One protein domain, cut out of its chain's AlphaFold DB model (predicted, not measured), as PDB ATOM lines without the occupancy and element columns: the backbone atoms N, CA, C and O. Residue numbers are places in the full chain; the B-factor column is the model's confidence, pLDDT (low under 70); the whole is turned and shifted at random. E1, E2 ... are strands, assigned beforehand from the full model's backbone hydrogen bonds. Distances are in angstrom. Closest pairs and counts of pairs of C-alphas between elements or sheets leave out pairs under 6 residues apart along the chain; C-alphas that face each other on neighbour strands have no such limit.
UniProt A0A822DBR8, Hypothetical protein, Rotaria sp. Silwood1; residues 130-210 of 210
ATOM      1  N   VAL A 130      28.362 -50.286  50.995       61.12
ATOM      2  CA  VAL A 130      29.507 -49.416  51.323       61.12
ATOM      3  C   VAL A 130      29.517 -48.284  50.300       61.12
ATOM      4  O   VAL A 130      29.728 -48.524  49.112       61.12
ATOM      5  N   THR A 131      29.213 -47.063  50.740       70.00
ATOM      6  CA  THR A 131      29.170 -45.898  49.849       70.00
ATOM      7  C   THR A 131      30.541 -45.245  49.808       70.00
ATOM      8  O   THR A 131      30.957 -44.595  50.762       70.00
ATOM      9  N   PHE A 132      31.230 -45.395  48.686       76.50
ATOM     10  CA  PHE A 132      32.465 -44.685  48.408       76.50
ATOM     11  C   PHE A 132      32.127 -43.279  47.920       76.50
ATOM     12  O   PHE A 132      31.432 -43.107  46.916       76.50
ATOM     13  N   ARG A 133      32.603 -42.262  48.644       82.56
ATOM     14  CA  ARG A 133      32.452 -40.854  48.268       82.56
ATOM     15  C   ARG A 133      33.801 -40.293  47.841       82.56
ATOM     16  O   ARG A 133      34.747 -40.292  48.627       82.56
ATOM     17  N   ALA A 134      33.882 -39.817  46.603       82.38
ATOM     18  CA  ALA A 134      35.104 -39.204  46.098       82.38
ATOM     19  C   ALA A 134      35.367 -37.866  46.816       82.38
ATOM     20  O   ALA A 134      34.450 -37.066  47.003       82.38
ATOM     21  N   THR A 135      36.611 -37.623  47.232       85.44
ATOM     22  CA  THR A 135      37.066 -36.372  47.873       85.44
ATOM     23  C   THR A 135      37.936 -35.516  46.969       85.44
ATOM     24  O   THR A 135      38.116 -34.332  47.240       85.44
ATOM     25  N   LYS A 136      38.460 -36.094  45.889       90.06
ATOM     26  CA  LYS A 136      39.192 -35.388  44.837       90.06
ATOM     27  C   LYS A 136      38.981 -36.087  43.497       90.06
ATOM     28  O   LYS A 136      38.535 -37.229  43.467       90.06
ATOM     29  N   SER A 137      39.306 -35.413  42.401       94.00
ATOM     30  CA  SER A 137      39.285 -36.034  41.074       94.00
ATOM     31  C   SER A 137      40.391 -37.080  40.933       94.00
ATOM     32  O   SER A 137      41.485 -36.898  41.469       94.00
ATOM     33  N   GLY A 138      40.120 -38.155  40.194       91.38
ATOM     34  CA  GLY A 138      41.096 -39.213  39.943       91.38
ATOM     35  C   GLY A 138      40.464 -40.529  39.506       91.38
ATOM     36  O   GLY A 138      39.285 -40.585  39.161       91.38
ATOM     37  N   GLU A 139      41.273 -41.582  39.496       90.25
ATOM     38  CA  GLU A 139      40.885 -42.908  39.015       90.25
ATOM     39  C   GLU A 139      40.089 -43.695  40.069       90.25
ATOM     40  O   GLU A 139      40.393 -43.629  41.258       90.25
ATOM     41  N   LEU A 140      39.104 -44.496  39.643       87.12
ATOM     42  CA  LEU A 140      38.287 -45.330  40.532       87.12
ATOM     43  C   LEU A 140      39.148 -46.231  41.427       87.12
ATOM     44  O   LEU A 140      38.855 -46.402  42.606       87.12
ATOM     45  N   THR A 141      40.217 -46.794  40.871       84.19
ATOM     46  CA  THR A 141      41.125 -47.708  41.571       84.19
ATOM     47  C   THR A 141      42.183 -46.994  42.415       84.19
ATOM     48  O   THR A 141      42.899 -47.657  43.165       84.19
ATOM     49  N   ASP A 142      42.285 -45.663  42.342       83.00
ATOM     50  CA  ASP A 142      43.213 -44.890  43.164       83.00
ATOM     51  C   ASP A 142      42.626 -44.692  44.565       83.00
ATOM     52  O   ASP A 142      41.701 -43.914  44.791       83.00
ATOM     53  N   ALA A 143      43.208 -45.390  45.537       74.44
ATOM     54  CA  ALA A 143      42.877 -45.303  46.953       74.44
ATOM     55  C   ALA A 143      42.834 -43.857  47.489       74.44
ATOM     56  O   ALA A 143      42.020 -43.538  48.355       74.44
ATOM     57  N   THR A 144      43.658 -42.957  46.951       77.69
ATOM     58  CA  THR A 144      43.774 -41.573  47.424       77.69
ATOM     59  C   THR A 144      42.609 -40.671  46.998       77.69
ATOM     60  O   THR A 144      42.511 -39.538  47.479       77.69
ATOM     61  N   VAL A 145      41.738 -41.138  46.096       84.31
ATOM     62  CA  VAL A 145      40.530 -40.432  45.628       84.31
ATOM     63  C   VAL A 145      39.421 -40.411  46.679       84.31
ATOM     64  O   VAL A 145      38.548 -39.544  46.633       84.31
ATOM     65  N   TRP A 146      39.452 -41.334  47.635       80.06
ATOM     66  CA  TRP A 146      38.327 -41.637  48.515       80.06
ATOM     67  C   TRP A 146      38.537 -41.098  49.927       80.06
ATOM     68  O   TRP A 146      39.651 -41.132  50.449       80.06
ATOM     69  N   SER A 147      37.449 -40.692  50.594       61.56
ATOM     70  CA  SER A 147      37.481 -40.136  51.962       61.56
ATOM     71  C   SER A 147      38.091 -41.058  53.028       61.56
ATOM     72  O   SER A 147      38.375 -40.589  54.125       61.56
ATOM     73  N   GLY A 148      38.280 -42.346  52.718       57.00
ATOM     74  CA  GLY A 148      38.872 -43.354  53.605       57.00
ATOM     75  C   GLY A 148      40.192 -43.955  53.111       57.00
ATOM     76  O   GLY A 148      40.661 -44.924  53.702       57.00
ATOM     77  N   GLY A 149      40.780 -43.440  52.024       58.75
ATOM     78  CA  GLY A 149      42.033 -43.988  51.492       58.75
ATOM     79  C   GLY A 149      41.911 -45.417  50.940       58.75
ATOM     80  O   GLY A 149      42.918 -46.109  50.841       58.75
ATOM     81  N   LEU A 150      40.692 -45.865  50.622       60.16
ATOM     82  CA  LEU A 150      40.382 -47.202  50.120       60.16
ATOM     83  C   LEU A 150      39.700 -47.078  48.762       60.16
ATOM     84  O   LEU A 150      38.699 -46.373  48.646       60.16
ATOM     85  N   ALA A 151      40.201 -47.795  47.761       76.75
ATOM     86  CA  ALA A 151      39.507 -47.915  46.488       76.75
ATOM     87  C   ALA A 151      38.317 -48.892  46.594       76.75
ATOM     88  O   ALA A 151      38.411 -49.891  47.313       76.75
ATOM     89  N   PRO A 152      37.209 -48.646  45.871       74.38
ATOM     90  CA  PRO A 152      36.096 -49.571  45.755       74.38
ATOM     91  C   PRO A 152      36.545 -51.001  45.454       74.38
ATOM     92  O   PRO A 152      37.321 -51.246  44.531       74.38
ATOM     93  N   SER A 153      36.023 -51.953  46.224       68.25
ATOM     94  CA  SER A 153      36.193 -53.388  46.002       68.25
ATOM     95  C   SER A 153      34.918 -54.135  46.401       68.25
ATOM     96  O   SER A 153      34.102 -53.624  47.169       68.25
ATOM     97  N   GLY A 154      34.716 -55.331  45.839       66.81
ATOM     98  CA  GLY A 154      33.508 -56.123  46.078       66.81
ATOM     99  C   GLY A 154      32.226 -55.422  45.615       66.81
ATOM    100  O   GLY A 154      32.197 -54.804  44.549       66.81
ATOM    101  N   ASN A 155      31.168 -55.546  46.421       69.06
ATOM    102  CA  ASN A 155      29.885 -54.885  46.196       69.06
ATOM    103  C   ASN A 155      29.892 -53.508  46.858       69.06
ATOM    104  O   ASN A 155      30.091 -53.409  48.068       69.06
ATOM    105  N   PHE A 156      29.634 -52.450  46.094       71.00
ATOM    106  CA  PHE A 156      29.719 -51.086  46.614       71.00
ATOM    107  C   PHE A 156      28.695 -50.146  45.980       71.00
ATOM    108  O   PHE A 156      28.146 -50.422  44.914       71.00
ATOM    109  N   SER A 157      28.470 -49.007  46.625       76.44
ATOM    110  CA  SER A 157      27.783 -47.864  46.033       76.44
ATOM    111  C   SER A 157      28.729 -46.686  45.900       76.44
ATOM    112  O   SER A 157      29.698 -46.555  46.643       76.44
ATOM    113  N   LEU A 158      28.443 -45.813  44.950       79.19
ATOM    114  CA  LEU A 158      29.293 -44.700  44.580       79.19
ATOM    115  C   LEU A 158      28.536 -43.380  44.714       79.19
ATOM    116  O   LEU A 158      27.401 -43.268  44.256       79.19
ATOM    117  N   SER A 159      29.193 -42.371  45.287       83.00
ATOM    118  CA  SER A 159      28.763 -40.976  45.242       83.00
ATOM    119  C   SER A 159      29.894 -40.088  44.723       83.00
ATOM    120  O   SER A 159      30.979 -40.043  45.307       83.00
ATOM    121  N   ILE A 160      29.633 -39.362  43.637       87.25
ATOM    122  CA  ILE A 160      30.570 -38.393  43.054       87.25
ATOM    123  C   ILE A 160      30.043 -36.988  43.354       87.25
ATOM    124  O   ILE A 160      29.049 -36.597  42.742       87.25
ATOM    125  N   PRO A 161      30.654 -36.223  44.275       86.06
ATOM    126  CA  PRO A 161      30.230 -34.855  44.567       86.06
ATOM    127  C   PRO A 161      30.420 -33.898  43.385       86.06
ATOM    128  O   PRO A 161      31.238 -34.138  42.497       86.06
ATOM    129  N   ALA A 162      29.695 -32.777  43.405       89.06
ATOM    130  CA  ALA A 162      29.865 -31.709  42.423       89.06
ATOM    131  C   ALA A 162      31.320 -31.201  42.388       89.06
ATOM    132  O   ALA A 162      31.977 -31.098  43.424       89.06
ATOM    133  N   GLY A 163      31.821 -30.892  41.190       87.50
ATOM    134  CA  GLY A 163      33.197 -30.424  40.976       87.50
ATOM    135  C   GLY A 163      34.276 -31.515  40.997       87.50
ATOM    136  O   GLY A 163      35.442 -31.202  40.772       87.50
ATOM    137  N   ILE A 164      33.913 -32.782  41.229       91.31
ATOM    138  CA  ILE A 164      34.838 -33.922  41.185       91.31
ATOM    139  C   ILE A 164      34.622 -34.733  39.908       91.31
ATOM    140  O   ILE A 164      33.489 -35.059  39.548       91.31
ATOM    141  N   THR A 165      35.729 -35.098  39.262       92.69
ATOM    142  CA  THR A 165      35.757 -36.024  38.127       92.69
ATOM    143  C   THR A 165      36.338 -37.352  38.573       92.69
ATOM    144  O   THR A 165      37.522 -37.436  38.899       92.69
ATOM    145  N   LEU A 166      35.509 -38.389  38.565       91.25
ATOM    146  CA  LEU A 166      35.957 -39.761  38.740       91.25
ATOM    147  C   LEU A 166      36.168 -40.405  37.373       91.25
ATOM    148  O   LEU A 166      35.262 -40.401  36.539       91.25
ATOM    149  N   THR A 167      37.338 -40.988  37.170       91.31
ATOM    150  CA  THR A 167      37.725 -41.649  35.926       91.31
ATOM    151  C   THR A 167      37.725 -43.161  36.104       91.31
ATOM    152  O   THR A 167      38.135 -43.665  37.146       91.31
ATOM    153  N   ILE A 168      37.246 -43.879  35.086       87.06
ATOM    154  CA  ILE A 168      37.446 -45.318  34.916       87.06
ATOM    155  C   ILE A 168      38.210 -45.518  33.607       87.06
ATOM    156  O   ILE A 168      37.623 -45.468  32.524       87.06
ATOM    157  N   SER A 169      39.524 -45.695  33.696       83.81
ATOM    158  CA  SER A 169      40.418 -45.747  32.529       83.81
ATOM    159  C   SER A 169      40.494 -47.126  31.868       83.81
ATOM    160  O   SER A 169      40.794 -47.217  30.677       83.81
ATOM    161  N   GLY A 170      40.177 -48.194  32.604       77.38
ATOM    162  CA  GLY A 170      40.118 -49.555  32.070       77.38
ATOM    163  C   GLY A 170      38.964 -49.770  31.081       77.38
ATOM    164  O   GLY A 170      37.911 -49.148  31.182       77.38
ATOM    165  N   GLY A 171      39.135 -50.709  30.144       75.56
ATOM    166  CA  GLY A 171      38.082 -51.100  29.192       75.56
ATOM    167  C   GLY A 171      36.964 -51.957  29.802       75.56
ATOM    168  O   GLY A 171      35.951 -52.221  29.154       75.56
ATOM    169  N   THR A 172      37.117 -52.420  31.045       76.38
ATOM    170  CA  THR A 172      36.094 -53.203  31.750       76.38
ATOM    171  C   THR A 172      36.070 -52.871  33.237       76.38
ATOM    172  O   THR A 172      37.111 -52.888  33.891       76.38
ATOM    173  N   LEU A 173      34.878 -52.612  33.782       78.75
ATOM    174  CA  LEU A 173      34.644 -52.553  35.221       78.75
ATOM    175  C   LEU A 173      34.193 -53.925  35.732       78.75
ATOM    176  O   LEU A 173      33.067 -54.353  35.479       78.75
ATOM    177  N   SER A 174      35.072 -54.580  36.489       75.19
ATOM    178  CA  SER A 174      34.852 -55.920  37.057       75.19
ATOM    179  C   SER A 174      34.422 -55.905  38.525       75.19
ATOM    180  O   SER A 174      34.634 -56.876  39.243       75.19
ATOM    181  N   LEU A 175      33.841 -54.800  38.985       70.12
ATOM    182  CA  LEU A 175      33.315 -54.662  40.341       70.12
ATOM    183  C   LEU A 175      31.799 -54.484  40.283       70.12
ATOM    184  O   LEU A 175      31.285 -53.785  39.406       70.12
ATOM    185  N   GLN A 176      31.083 -55.103  41.219       70.88
ATOM    186  CA  GLN A 176      29.630 -55.022  41.256       70.88
ATOM    187  C   GLN A 176      29.194 -53.725  41.947       70.88
ATOM    188  O   GLN A 176      29.310 -53.551  43.159       70.88
ATOM    189  N   MET A 177      28.653 -52.811  41.146       73.56
ATOM    190  CA  MET A 177      28.131 -51.537  41.624       73.56
ATOM    191  C   MET A 177      26.631 -51.659  41.915       73.56
ATOM    192  O   MET A 177      25.827 -51.904  41.015       73.56
ATOM    193  N   LEU A 178      26.257 -51.486  43.181       71.75
ATOM    194  CA  LEU A 178      24.875 -51.568  43.657       71.75
ATOM    195  C   LEU A 178      24.096 -50.280  43.358       71.75
ATOM    196  O   LEU A 178      22.936 -50.336  42.945       71.75
ATOM    197  N   ARG A 179      24.738 -49.119  43.545       72.44
ATOM    198  CA  ARG A 179      24.174 -47.791  43.270       72.44
ATOM    199  C   ARG A 179      25.261 -46.807  42.848       72.44
ATOM    200  O   ARG A 179      26.352 -46.818  43.402       72.44
ATOM    201  N   CYS A 180      24.935 -45.915  41.918       78.94
ATOM    202  CA  CYS A 180      25.782 -44.790  41.524       78.94
ATOM    203  C   CYS A 180      24.973 -43.494  41.564       78.94
ATOM    204  O   CYS A 180      23.992 -43.378  40.826       78.94
ATOM    205  N   ASP A 181      25.377 -42.549  42.415       80.12
ATOM    206  CA  ASP A 181      24.863 -41.182  42.453       80.12
ATOM    207  C   ASP A 181      25.942 -40.223  41.921       80.12
ATOM    208  O   ASP A 181      26.988 -40.013  42.544       80.12
ATOM    209  N   VAL A 182      25.683 -39.628  40.758       85.31
ATOM    210  CA  VAL A 182      26.614 -38.701  40.100       85.31
ATOM    211  C   VAL A 182      26.101 -37.271  40.251       85.31
ATOM    212  O   VAL A 182      25.102 -36.911  39.634       85.31
ATOM    213  N   TYR A 183      26.788 -36.467  41.067       83.94
ATOM    214  CA  TYR A 183      26.603 -35.012  41.168       83.94
ATOM    215  C   TYR A 183      27.741 -34.234  40.486       83.94
ATOM    216  O   TYR A 183      27.581 -33.060  40.164       83.94
ATOM    217  N   GLY A 184      28.901 -34.871  40.305       87.75
ATOM    218  CA  GLY A 184      30.036 -34.367  39.531       87.75
ATOM    219  C   GLY A 184      30.104 -34.996  38.143       87.75
ATOM    220  O   GLY A 184      29.114 -35.053  37.422       87.75
ATOM    221  N   THR A 185      31.287 -35.480  37.768       89.50
ATOM    222  CA  THR A 185      31.533 -36.138  36.477       89.50
ATOM    223  C   THR A 185      31.993 -37.580  36.678       89.50
ATOM    224  O   THR A 185      32.918 -37.838  37.445       89.50
ATOM    225  N   LEU A 186      31.372 -38.516  35.953       87.44
ATOM    226  CA  LEU A 186      31.844 -39.892  35.789       87.44
ATOM    227  C   LEU A 186      32.382 -40.056  34.361       87.44
ATOM    228  O   LEU A 186      31.602 -40.050  33.410       87.44
ATOM    229  N   ALA A 187      33.697 -40.190  34.206       88.12
ATOM    230  CA  ALA A 187      34.355 -40.414  32.923       88.12
ATOM    231  C   ALA A 187      34.629 -41.912  32.725       88.12
ATOM    232  O   ALA A 187      35.393 -42.511  33.479       88.12
ATOM    233  N   LEU A 188      34.005 -42.525  31.716       84.38
ATOM    234  CA  LEU A 188      34.126 -43.958  31.416       84.38
ATOM    235  C   LEU A 188      35.024 -44.193  30.202       84.38
ATOM    236  O   LEU A 188      34.883 -43.504  29.194       84.38
ATOM    237  N   GLY A 189      35.901 -45.196  30.279       72.25
ATOM    238  CA  GLY A 189      36.708 -45.642  29.145       72.25
ATOM    239  C   GLY A 189      37.727 -44.606  28.674       72.25
ATOM    240  O   GLY A 189      38.077 -44.588  27.502       72.25
ATOM    241  N   SER A 190      38.229 -43.740  29.558       66.62
ATOM    242  CA  SER A 190      39.129 -42.644  29.160       66.62
ATOM    243  C   SER A 190      40.463 -43.106  28.544       66.62
ATOM    244  O   SER A 190      41.211 -42.272  28.042       66.62
ATOM    245  N   GLY A 191      40.772 -44.410  28.593       66.81
ATOM    246  CA  GLY A 191      41.926 -45.042  27.946       66.81
ATOM    247  C   GLY A 191      41.587 -46.139  26.924       66.81
ATOM    248  O   GLY A 191      42.503 -46.804  26.447       66.81
ATOM    249  N   SER A 192      40.310 -46.365  26.584       64.31
ATOM    250  CA  SER A 192      39.867 -47.452  25.691       64.31
ATOM    251  C   SER A 192      38.757 -46.993  24.742       64.31
ATOM    252  O   SER A 192      37.901 -46.200  25.112       64.31
ATOM    253  N   ALA A 193      38.719 -47.536  23.520       68.44
ATOM    254  CA  ALA A 193      37.643 -47.261  22.559       68.44
ATOM    255  C   ALA A 193      36.286 -47.858  22.985       68.44
ATOM    256  O   ALA A 193      35.238 -47.433  22.501       68.44
ATOM    257  N   THR A 194      36.301 -48.849  23.878       72.25
ATOM    258  CA  THR A 194      35.105 -49.508  24.409       72.25
ATOM    259  C   THR A 194      35.193 -49.657  25.922       72.25
ATOM    260  O   THR A 194      36.266 -49.887  26.488       72.25
ATOM    261  N   PHE A 195      34.040 -49.538  26.576       77.81
ATOM    262  CA  PHE A 195      33.885 -49.726  28.011       77.81
ATOM    263  C   PHE A 195      32.780 -50.746  28.285       77.81
ATOM    264  O   PHE A 195      31.684 -50.635  27.736       77.81
ATOM    265  N   THR A 196      33.067 -51.733  29.131       77.62
ATOM    266  CA  THR A 196      32.144 -52.826  29.468       77.62
ATOM    267  C   THR A 196      31.948 -52.933  30.978       77.62
ATOM    268  O   THR A 196      32.900 -52.822  31.744       77.62
ATOM    269  N   PHE A 197      30.726 -53.213  31.423       74.50
ATOM    270  CA  PHE A 197      30.468 -53.653  32.793       74.50
ATOM    271  C   PHE A 197      30.475 -55.185  32.828       74.50
ATOM    272  O   PHE A 197      29.677 -55.807  32.131       74.50
ATOM    273  N   ALA A 198      31.356 -55.803  33.622       77.56
ATOM    274  CA  ALA A 198      31.388 -57.265  33.753       77.56
ATOM    275  C   ALA A 198      30.165 -57.810  34.514       77.56
ATOM    276  O   ALA A 198      29.775 -58.961  34.333       77.56
ATOM    277  N   PHE A 199      29.553 -56.965  35.347       70.19
ATOM    278  CA  PHE A 199      28.327 -57.248  36.085       70.19
ATOM    279  C   PHE A 199      27.280 -56.178  35.761       70.19
ATOM    280  O   PHE A 199      27.628 -54.994  35.733       70.19
ATOM    281  N   PRO A 200      26.005 -56.537  35.541       62.38
ATOM    282  CA  PRO A 200      24.964 -55.547  35.304       62.38
ATOM    283  C   PRO A 200      24.755 -54.689  36.567       62.38
ATOM    284  O   PRO A 200      24.546 -55.247  37.651       62.38
ATOM    285  N   PRO A 201      24.803 -53.346  36.471       59.66
ATOM    286  CA  PRO A 201      24.487 -52.482  37.603       59.66
ATOM    287  C   PRO A 201      23.014 -52.651  37.978       59.66
ATOM    288  O   PRO A 201      22.148 -52.734  37.107       59.66
ATOM    289  N   THR A 202      22.715 -52.684  39.276       57.53
ATOM    290  CA  THR A 202      21.332 -52.870  39.740       57.53
ATOM    291  C   THR A 202      20.500 -51.606  39.514       57.53
ATOM    292  O   THR A 202      19.376 -51.696  39.029       57.53
ATOM    293  N   ILE A 203      21.050 -50.422  39.827       60.00
ATOM    294  CA  ILE A 203      20.428 -49.108  39.589       60.00
ATOM    295  C   ILE A 203      21.518 -48.048  39.341       60.00
ATOM    296  O   ILE A 203      22.430 -47.887  40.152       60.00
ATOM    297  N   ILE A 204      21.374 -47.245  38.280       60.88
ATOM    298  CA  ILE A 204      22.137 -45.999  38.074       60.88
ATOM    299  C   ILE A 204      21.162 -44.819  38.184       60.88
ATOM    300  O   ILE A 204      20.175 -44.776  37.453       60.88
ATOM    301  N   ARG A 205      21.418 -43.860  39.088       60.09
ATOM    302  CA  ARG A 205      20.614 -42.632  39.220       60.09
ATOM    303  C   ARG A 205      21.437 -41.427  38.770       60.09
ATOM    304  O   ARG A 205      22.349 -40.996  39.470       60.09
ATOM    305  N   LEU A 206      21.097 -40.867  37.607       54.53
ATOM    306  CA  LEU A 206      21.640 -39.583  37.158       54.53
ATOM    307  C   LEU A 206      20.758 -38.442  37.668       54.53
ATOM    308  O   LEU A 206      19.591 -38.344  37.289       54.53
ATOM    309  N   TRP A 207      21.332 -37.554  38.477       51.00
ATOM    310  CA  TRP A 207      20.704 -36.287  38.839       51.00
ATOM    311  C   TRP A 207      21.332 -35.176  37.998       51.00
ATOM    312  O   TRP A 207      22.396 -34.667  38.333       51.00
ATOM    313  N   ILE A 208      20.689 -34.812  36.886       45.22
ATOM    314  CA  ILE A 208      21.110 -33.660  36.080       45.22
ATOM    315  C   ILE A 208      20.455 -32.417  36.685       45.22
ATOM    316  O   ILE A 208      19.281 -32.148  36.431       45.22
ATOM    317  N   TRP A 209      21.201 -31.672  37.499       45.19
ATOM    318  CA  TRP A 209      20.800 -30.325  37.904       45.19
ATOM    319  C   TRP A 209      21.286 -29.345  36.831       45.19
ATOM    320  O   TRP A 209      22.469 -29.339  36.496       45.19
ATOM    321  N   ARG A 210      20.344 -28.606  36.234       40.50
ATOM    322  CA  ARG A 210      20.618 -27.491  35.316       40.50
ATOM    323  C   ARG A 210      21.011 -26.244  36.089       40.50
ATOM    324  O   ARG A 210      20.403 -26.031  37.161       40.50
TER     325      ARG A 210
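AT A GLANCE: This is residues 130 to 210 of the 210 residues of the protein "Hypothetical protein" of Rotaria sp. Silwood1 (UniProt A0A822DBR8). With little regular structure, the chain winds in stacked turns, a short solenoid: E1, E2, E4 and E6 make one wall, E3 and E5 a smaller second one, and residues 172 to 173, paired with 196 to 197, a third side. The printed part has 81 residues, 29 in six named strands, E1 to E6: all strand, both sheets parallel. It is compact, radius of gyration of the C-alphas 11.8 A, spanning 31 by 26 by 24 A.

HOW THE PARTS SIT: E1, residues 130 to 133, is parallel to E2, residues 155 to 160; N 132 and O 157 are 2.8 A apart. E3, residues 165 to 168, is parallel to E5, residues 185 to 188; N 168 and O 187 are 2.8 A apart. E4, residues 176 to 182, is parallel to E2, with N 158 and O 179 2.8 A apart, and to E6, residues 203 to 206, with N 205 and O 180 3.1 A apart.

IN THESE COORDINATES: E1 begins at C-alpha 130 (29.507, -49.416, 51.323). E2 is 16.8 A long, E4 16.6 A. E6 ends at C-alpha 206 (21.640, -39.583, 37.158).

THE WHOLE: The printed part has no cut. The links E1 to E2 and E5 to E6 are long. pLDDT is under 70 in 23 residues, among them 200 to 210.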